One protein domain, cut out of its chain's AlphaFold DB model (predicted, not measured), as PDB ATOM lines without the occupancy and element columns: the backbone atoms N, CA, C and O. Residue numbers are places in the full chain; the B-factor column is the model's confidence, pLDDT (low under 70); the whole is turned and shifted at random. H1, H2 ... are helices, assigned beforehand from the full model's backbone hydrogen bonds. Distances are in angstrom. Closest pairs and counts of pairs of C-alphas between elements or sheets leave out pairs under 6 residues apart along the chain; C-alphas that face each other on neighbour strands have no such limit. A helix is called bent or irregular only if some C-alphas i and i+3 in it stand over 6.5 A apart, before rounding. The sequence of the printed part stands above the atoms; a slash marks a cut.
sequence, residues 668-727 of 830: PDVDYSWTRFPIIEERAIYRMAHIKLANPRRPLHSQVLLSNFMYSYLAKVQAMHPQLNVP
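Overview. This is residues 668 to 727 of the 830 residues of the protein "Zds_C domain-containing protein" of Neurospora tetrasperma (strain FGSC 2509 / P0656) (UniProt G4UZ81). Two helices form a hairpin, the longer H2 folding back over H1 and crossing it at an angle near the middle of both. Away from the turn that joins them, the unnamed stretches at the two ends of the printed part, residues 668 to 678 and 721 to 727, extend to opposite sides of the helix pair. The printed part has 60 residues, with two named helices, H1 then H2, and no named strand; its class is all helix. It is only just loose, close to compact, with a radius of gyration of the C-alphas of 12.9 A, and flat, spanning 36 by 33 by 16 A.

Arrangement. The longest helix, H2, residues 700 to 720, touches H1, residues 679 to 693, with 11 pairs of C-alphas within 8 A. The closest C-alphas of the two helices are those of Tyr 686 and Met 710, 5.6 A apart. Their centres are 9.6 A apart. The helices run opposite ways at a steep tilt of 43 degrees and form a helical hairpin. In H2 every O i to N i+4 pair is within hydrogen-bond range; in H1 9 of 11 are.

Along the chain. H2 runs 30.0 A from C-alpha 700 at (-28.716, 4.369, -9.815) to C-alpha 720 at (-9.577, -14.039, -23.711). H1 begins with C-alpha 679 at (-16.876, -17.528, -14.770) and measures 20.5 A to C-alpha 693. H1 is neither bent nor irregular, but only just: C-alphas 687 and 690 are 6.0 A apart.

Size, cuts and confidence. The two C-alphas farthest apart are those of Arg 697 and Gln 723, 38.0 A. The printed part has no cut, and the link from H1 to H2 is short, with 6 residues. Residues 696 to 701, of which 700 and 701 belong to H2, stand free, as do residues 719 to 725, of which 719 and 720 belong to H2. The mean pLDDT of the printed part is 82.2; residues 668 to 675 and 721 to 727 are under 70.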
ATOM      1  N   PRO A 668      -4.609 -13.983  -7.687       58.28
ATOM      2  CA  PRO A 668      -5.838 -13.188  -7.743       58.28
ATOM      3  C   PRO A 668      -6.668 -13.583  -8.973       58.28
ATOM      4  O   PRO A 668      -6.099 -13.969  -9.985       58.28
ATOM      5  N   ASP A 669      -7.995 -13.523  -8.886       57.16
ATOM      6  CA  ASP A 669      -8.958 -14.112  -9.839       57.16
ATOM      7  C   ASP A 669      -9.101 -15.649  -9.840       57.16
ATOM      8  O   ASP A 669     -10.049 -16.137 -10.463       57.16
ATOM      9  N   VAL A 670      -8.225 -16.419  -9.176       59.50
ATOM     10  CA  VAL A 670      -8.300 -17.900  -9.136       59.50
ATOM     11  C   VAL A 670      -8.452 -18.423  -7.710       59.50
ATOM     12  O   VAL A 670      -9.426 -19.107  -7.408       59.50
ATOM     13  N   ASP A 671      -7.524 -18.074  -6.818       58.66
ATOM     14  CA  ASP A 671      -7.477 -18.603  -5.448       58.66
ATOM     15  C   ASP A 671      -8.244 -17.726  -4.431       58.66
ATOM     16  O   ASP A 671      -8.337 -18.057  -3.248       58.66
ATOM     17  N   TYR A 672      -8.816 -16.602  -4.881       63.72
ATOM     18  CA  TYR A 672      -9.536 -15.638  -4.044       63.72
ATOM     19  C   TYR A 672     -10.885 -15.229  -4.661       63.72
ATOM     20  O   TYR A 672     -10.976 -14.239  -5.391       63.72
ATOM     21  N   SER A 673     -11.958 -15.928  -4.278       59.22
ATOM     22  CA  SER A 673     -13.357 -15.670  -4.688       59.22
ATOM     23  C   SER A 673     -13.906 -14.275  -4.337       59.22
ATOM     24  O   SER A 673     -14.965 -13.880  -4.812       59.22
ATOM     25  N   TRP A 674     -13.188 -13.514  -3.510       68.12
ATOM     26  CA  TRP A 674     -13.498 -12.133  -3.131       68.12
ATOM     27  C   TRP A 674     -12.760 -11.082  -3.979       68.12
ATOM     28  O   TRP A 674     -13.041  -9.894  -3.849       68.12
ATOM     29  N   THR A 675     -11.839 -11.503  -4.855       69.31
ATOM     30  CA  THR A 675     -11.222 -10.626  -5.873       69.31
ATOM     31  C   THR A 675     -12.001 -10.635  -7.188       69.31
ATOM     32  O   THR A 675     -12.062  -9.614  -7.868       69.31
ATOM     33  N   ARG A 676     -12.652 -11.760  -7.514       80.25
ATOM     34  CA  ARG A 676     -13.450 -11.958  -8.728       80.25
ATOM     35  C   ARG A 676     -14.458 -13.093  -8.530       80.25
ATOM     36  O   ARG A 676     -14.141 -14.092  -7.889       80.25
ATOM     37  N   PHE A 677     -15.633 -12.967  -9.145       84.00
ATOM     38  CA  PHE A 677     -16.602 -14.058  -9.266       84.00
ATOM     39  C   PHE A 677     -16.094 -15.161 -10.224       84.00
ATOM     40  O   PHE A 677     -15.417 -14.856 -11.211       84.00
ATOM     41  N   PRO A 678     -16.430 -16.444 -10.001       87.56
ATOM     42  CA  PRO A 678     -16.144 -17.503 -10.967       87.56
ATOM     43  C   PRO A 678     -16.905 -17.275 -12.285       87.56
ATOM     44  O   PRO A 678     -17.998 -16.714 -12.306       87.56
ATOM     45  N   ILE A 679     -16.361 -17.772 -13.402       83.56
ATOM     46  CA  ILE A 679     -16.876 -17.528 -14.770       83.56
ATOM     47  C   ILE A 679     -18.367 -17.889 -14.960       83.56
ATOM     48  O   ILE A 679     -19.044 -17.316 -15.814       83.56
ATOM     49  N   ILE A 680     -18.888 -18.833 -14.168       87.38
ATOM     50  CA  ILE A 680     -20.302 -19.245 -14.161       87.38
ATOM     51  C   ILE A 680     -21.177 -18.127 -13.577       87.38
ATOM     52  O   ILE A 680     -22.156 -17.719 -14.202       87.38
ATOM     53  N   GLU A 681     -20.785 -17.581 -12.425       89.31
ATOM     54  CA  GLU A 681     -21.448 -16.436 -11.799       89.31
ATOM     55  C   GLU A 681     -21.308 -15.182 -12.659       89.31
ATOM     56  O   GLU A 681     -22.298 -14.487 -12.859       89.31
ATOM     57  N   GLU A 682     -20.144 -14.920 -13.264       90.62
ATOM     58  CA  GLU A 682     -19.990 -13.777 -14.175       90.62
ATOM     59  C   GLU A 682     -20.972 -13.846 -15.358       90.62
ATOM     60  O   GLU A 682     -21.620 -12.853 -15.695       90.62
ATOM     61  N   ARG A 683     -21.147 -15.037 -15.947       91.50
ATOM     62  CA  ARG A 683     -22.129 -15.293 -17.012       91.50
ATOM     63  C   ARG A 683     -23.568 -15.141 -16.523       91.50
ATOM     64  O   ARG A 683     -24.386 -14.564 -17.240       91.50
ATOM     65  N   ALA A 684     -23.886 -15.627 -15.323       92.62
ATOM     66  CA  ALA A 684     -25.211 -15.474 -14.724       92.62
ATOM     67  C   ALA A 684     -25.530 -13.999 -14.424       92.62
ATOM     68  O   ALA A 684     -26.596 -13.515 -14.802       92.62
ATOM     69  N   ILE A 685     -24.587 -13.256 -13.836       92.69
ATOM     70  CA  ILE A 685     -24.705 -11.818 -13.568       92.69
ATOM     71  C   ILE A 685     -24.842 -11.048 -14.885       92.69
ATOM     72  O   ILE A 685     -25.722 -10.201 -14.972       92.69
ATOM     73  N   TYR A 686     -24.071 -11.364 -15.932       94.81
ATOM     74  CA  TYR A 686     -24.201 -10.729 -17.252       94.81
ATOM     75  C   TYR A 686     -25.591 -10.948 -17.879       94.81
ATOM     76  O   TYR A 686     -26.240  -9.990 -18.308       94.81
ATOM     77  N   ARG A 687     -26.094 -12.195 -17.883       92.81
ATOM     78  CA  ARG A 687     -27.455 -12.532 -18.352       92.81
ATOM     79  C   ARG A 687     -28.518 -11.770 -17.553       92.81
ATOM     80  O   ARG A 687     -29.403 -11.142 -18.127       92.81
ATOM     81  N   MET A 688     -28.401 -11.779 -16.226       90.81
ATOM     82  CA  MET A 688     -29.336 -11.104 -15.325       90.81
ATOM     83  C   MET A 688     -29.225  -9.579 -15.355       90.81
ATOM     84  O   MET A 688     -30.223  -8.914 -15.093       90.81
ATOM     85  N   ALA A 689     -28.068  -9.005 -15.692       94.38
ATOM     86  CA  ALA A 689     -27.865  -7.560 -15.764       94.38
ATOM     87  C   ALA A 689     -28.785  -6.920 -16.806       94.38
ATOM     88  O   ALA A 689     -29.369  -5.885 -16.516       94.38
ATOM     89  N   HIS A 690     -29.009  -7.565 -17.953       89.56
ATOM     90  CA  HIS A 690     -29.914  -7.069 -18.995       89.56
ATOM     91  C   HIS A 690     -31.349  -6.894 -18.460       89.56
ATOM     92  O   HIS A 690     -31.929  -5.813 -18.555       89.56
ATOM     93  N   ILE A 691     -31.882  -7.918 -17.785       91.38
ATOM     94  CA  ILE A 691     -33.218  -7.889 -17.163       91.38
ATOM     95  C   ILE A 691     -33.252  -6.911 -15.971       91.38
ATOM     96  O   ILE A 691     -34.208  -6.156 -15.776       91.38
ATOM     97  N   LYS A 692     -32.190  -6.887 -15.158       91.88
ATOM     98  CA  LYS A 692     -32.109  -6.070 -13.936       91.88
ATOM     99  C   LYS A 692     -31.862  -4.582 -14.242       91.88
ATOM    100  O   LYS A 692     -32.284  -3.756 -13.436       91.88
ATOM    101  N   LEU A 693     -31.285  -4.231 -15.397       93.81
ATOM    102  CA  LEU A 693     -31.138  -2.858 -15.909       93.81
ATOM    103  C   LEU A 693     -32.400  -2.337 -16.612       93.81
ATOM    104  O   LEU A 693     -32.698  -1.154 -16.481       93.81
ATOM    105  N   ALA A 694     -33.192  -3.205 -17.254       89.81
ATOM    106  CA  ALA A 694     -34.487  -2.842 -17.850       89.81
ATOM    107  C   ALA A 694     -35.533  -2.330 -16.829       89.81
ATOM    108  O   ALA A 694     -36.602  -1.858 -17.205       89.81
ATOM    109  N   ASN A 695     -35.234  -2.409 -15.528       87.94
ATOM    110  CA  ASN A 695     -36.068  -1.919 -14.439       87.94
ATOM    111  C   ASN A 695     -35.694  -0.465 -14.054       87.94
ATOM    112  O   ASN A 695     -34.769  -0.272 -13.254       87.94
ATOM    113  N   PRO A 696     -36.432   0.574 -14.508       87.88
ATOM    114  CA  PRO A 696     -36.103   1.976 -14.214       87.88
ATOM    115  C   PRO A 696     -36.247   2.336 -12.726       87.88
ATOM    116  O   PRO A 696     -35.717   3.345 -12.277       87.88
ATOM    117  N   ARG A 697     -36.936   1.498 -11.938       91.31
ATOM    118  CA  ARG A 697     -37.103   1.665 -10.485       91.31
ATOM    119  C   ARG A 697     -35.899   1.186  -9.658       91.31
ATOM    120  O   ARG A 697     -35.941   1.304  -8.434       91.31
ATOM    121  N   ARG A 698     -34.838   0.636 -10.270       91.38
ATOM    122  CA  ARG A 698     -33.596   0.318  -9.538       91.38
ATOM    123  C   ARG A 698     -32.870   1.595  -9.093       91.38
ATOM    124  O   ARG A 698     -32.876   2.584  -9.818       91.38
ATOM    125  N   PRO A 699     -32.179   1.579  -7.937       95.56
ATOM    126  CA  PRO A 699     -31.337   2.697  -7.534       95.56
ATOM    127  C   PRO A 699     -30.133   2.823  -8.477       95.56
ATOM    128  O   PRO A 699     -29.482   1.818  -8.776       95.56
ATOM    129  N   LEU A 700     -29.790   4.056  -8.862       94.25
ATOM    130  CA  LEU A 700     -28.716   4.369  -9.815       94.25
ATOM    131  C   LEU A 700     -27.384   3.674  -9.486       94.25
ATOM    132  O   LEU A 700     -26.730   3.150 -10.380       94.25
ATOM    133  N   HIS A 701     -27.015   3.568  -8.203       94.75
ATOM    134  CA  HIS A 701     -25.800   2.851  -7.789       94.75
ATOM    135  C   HIS A 701     -25.793   1.378  -8.254       94.75
ATOM    136  O   HIS A 701     -24.763   0.878  -8.692       94.75
ATOM    137  N   SER A 702     -26.941   0.688  -8.210       93.12
ATOM    138  CA  SER A 702     -27.053  -0.697  -8.678       93.12
ATOM    139  C   SER A 702     -27.065  -0.783 -10.199       93.12
ATOM    140  O   SER A 702     -26.638  -1.807 -10.721       93.12
ATOM    141  N   GLN A 703     -27.563   0.242 -10.897       93.75
ATOM    142  CA  GLN A 703     -27.494   0.304 -12.356       93.75
ATOM    143  C   GLN A 703     -26.035   0.475 -12.794       93.75
ATOM    144  O   GLN A 703     -25.541  -0.353 -13.548       93.75
ATOM    145  N   VAL A 704     -25.316   1.446 -12.218       95.19
ATOM    146  CA  VAL A 704     -23.890   1.700 -12.493       95.19
ATOM    147  C   VAL A 704     -23.011   0.494 -12.142       95.19
ATOM    148  O   VAL A 704     -22.134   0.135 -12.921       95.19
ATOM    149  N   LEU A 705     -23.246  -0.187 -11.012       94.06
ATOM    150  CA  LEU A 705     -22.508  -1.417 -10.689       94.06
ATOM    151  C   LEU A 705     -22.776  -2.538 -11.704       94.06
ATOM    152  O   LEU A 705     -21.829  -3.190 -12.138       94.06
ATOM    153  N   LEU A 706     -24.033  -2.748 -12.114       93.94
ATOM    154  CA  LEU A 706     -24.379  -3.774 -13.104       93.94
ATOM    155  C   LEU A 706     -23.843  -3.438 -14.502       93.94
ATOM    156  O   LEU A 706     -23.332  -4.336 -15.164       93.94
ATOM    157  N   SER A 707     -23.897  -2.177 -14.945       94.12
ATOM    158  CA  SER A 707     -23.343  -1.761 -16.239       94.12
ATOM    159  C   SER A 707     -21.819  -1.843 -16.254       94.12
ATOM    160  O   SER A 707     -21.253  -2.417 -17.179       94.12
ATOM    161  N   ASN A 708     -21.139  -1.350 -15.212       93.94
ATOM    162  CA  ASN A 708     -19.679  -1.422 -15.116       93.94
ATOM    163  C   ASN A 708     -19.205  -2.880 -15.083       93.94
ATOM    164  O   ASN A 708     -18.253  -3.230 -15.782       93.94
ATOM    165  N   PHE A 709     -19.908  -3.744 -14.341       93.69
ATOM    166  CA  PHE A 709     -19.664  -5.181 -14.373       93.69
ATOM    167  C   PHE A 709     -19.847  -5.750 -15.790       93.69
ATOM    168  O   PHE A 709     -18.939  -6.391 -16.315       93.69
ATOM    169  N   MET A 710     -20.980  -5.460 -16.439       93.00
ATOM    170  CA  MET A 710     -21.322  -5.936 -17.784       93.00
ATOM    171  C   MET A 710     -20.267  -5.547 -18.836       93.00
ATOM    172  O   MET A 710     -19.845  -6.401 -19.616       93.00
ATOM    173  N   TYR A 711     -19.780  -4.301 -18.818       92.56
ATOM    174  CA  TYR A 711     -18.689  -3.849 -19.690       92.56
ATOM    175  C   TYR A 711     -17.346  -4.510 -19.345       92.56
ATOM    176  O   TYR A 711     -16.631  -4.933 -20.252       92.56
ATOM    177  N   SER A 712     -17.010  -4.663 -18.057       89.81
ATOM    178  CA  SER A 712     -15.766  -5.331 -17.638       89.81
ATOM    179  C   SER A 712     -15.719  -6.806 -18.055       89.81
ATOM    180  O   SER A 712     -14.680  -7.288 -18.510       89.81
ATOM    181  N   TYR A 713     -16.859  -7.503 -17.996       91.25
ATOM    182  CA  TYR A 713     -16.997  -8.874 -18.478       91.25
ATOM    183  C   TYR A 713     -16.816  -8.953 -20.000       91.25
ATOM    184  O   TYR A 713     -16.068  -9.803 -20.478       91.25
ATOM    185  N   LEU A 714     -17.428  -8.041 -20.769       89.81
ATOM    186  CA  LEU A 714     -17.255  -7.987 -22.227       89.81
ATOM    187  C   LEU A 714     -15.799  -7.742 -22.635       89.81
ATOM    188  O   LEU A 714     -15.285  -8.468 -23.484       89.81
ATOM    189  N   ALA A 715     -15.112  -6.794 -21.992       86.25
ATOM    190  CA  ALA A 715     -13.690  -6.546 -22.232       86.25
ATOM    191  C   ALA A 715     -12.832  -7.789 -21.921       86.25
ATOM    192  O   ALA A 715     -11.940  -8.142 -22.691       86.25
ATOM    193  N   LYS A 716     -13.141  -8.515 -20.835       82.88
ATOM    194  CA  LYS A 716     -12.439  -9.755 -20.469       82.88
ATOM    195  C   LYS A 716     -12.713 -10.902 -21.449       82.88
ATOM    196  O   LYS A 716     -11.794 -11.650 -21.771       82.88
ATOM    197  N   VAL A 717     -13.936 -11.022 -21.972       83.38
ATOM    198  CA  VAL A 717     -14.278 -11.996 -23.025       83.38
ATOM    199  C   VAL A 717     -13.548 -11.679 -24.331       83.38
ATOM    200  O   VAL A 717     -12.987 -12.593 -24.929       83.38
ATOM    201  N   GLN A 718     -13.492 -10.409 -24.742       82.69
ATOM    202  CA  GLN A 718     -12.742  -9.970 -25.927       82.69
ATOM    203  C   GLN A 718     -11.235 -10.248 -25.782       82.69
ATOM    204  O   GLN A 718     -10.619 -10.775 -26.703       82.69
ATOM    205  N   ALA A 719     -10.651  -9.970 -24.612       78.12
ATOM    206  CA  ALA A 719      -9.235 -10.229 -24.344       78.12
ATOM    207  C   ALA A 719      -8.883 -11.731 -24.281       78.12
ATOM    208  O   ALA A 719      -7.788 -12.121 -24.679       78.12
ATOM    209  N   MET A 720      -9.792 -12.583 -23.790       73.38
ATOM    210  CA  MET A 720      -9.577 -14.039 -23.711       73.38
ATOM    211  C   MET A 720      -9.919 -14.777 -25.010       73.38
ATOM    212  O   MET A 720      -9.391 -15.859 -25.264       73.38
ATOM    213  N   HIS A 721     -10.769 -14.192 -25.851       69.50
ATOM    214  CA  HIS A 721     -11.096 -14.702 -27.175       69.50
ATOM    215  C   HIS A 721     -10.930 -13.594 -28.229       69.50
ATOM    216  O   HIS A 721     -11.925 -13.168 -28.812       69.50
ATOM    217  N   PRO A 722      -9.692 -13.175 -28.561       62.66
ATOM    218  CA  PRO A 722      -9.455 -12.209 -29.641       62.66
ATOM    219  C   PRO A 722      -9.941 -12.723 -31.010       62.66
ATOM    220  O   PRO A 722     -10.209 -11.935 -31.910       62.66
ATOM    221  N   GLN A 723     -10.110 -14.046 -31.140       55.84
ATOM    222  CA  GLN A 723     -10.701 -14.715 -32.304       55.84
ATOM    223  C   GLN A 723     -12.237 -14.570 -32.365       55.84
ATOM    224  O   GLN A 723     -12.824 -14.658 -33.441       55.84
ATOM    225  N   LEU A 724     -12.909 -14.352 -31.224       56.06
ATOM    226  CA  LEU A 724     -14.320 -13.962 -31.184       56.06
ATOM    227  C   LEU A 724     -14.409 -12.458 -31.434       56.06
ATOM    228  O   LEU A 724     -14.685 -11.664 -30.533       56.06
ATOM    229  N   ASN A 725     -14.202 -12.082 -32.698       50.94
ATOM    230  CA  ASN A 725     -14.571 -10.770 -33.198       50.94
ATOM    231  C   ASN A 725     -16.052 -10.504 -32.882       50.94
ATOM    232  O   ASN A 725     -16.948 -10.907 -33.625       50.94
ATOM    233  N   VAL A 726     -16.305  -9.730 -31.822       49.94
ATOM    234  CA  VAL A 726     -17.446  -8.811 -31.825       49.94
ATOM    235  C   VAL A 726     -17.333  -8.023 -33.134       49.94
ATOM    236  O   VAL A 726     -16.240  -7.519 -33.415       49.94
ATOM    237  N   PRO A 727     -18.385  -7.956 -33.969       46.06
ATOM    238  CA  PRO A 727     -18.278  -7.390 -35.305       46.06
ATOM    239  C   PRO A 727     -18.162  -5.860 -35.256       46.06
ATOM    240  O   PRO A 727     -19.109  -5.131 -35.545       46.06
TER     241      PRO A 727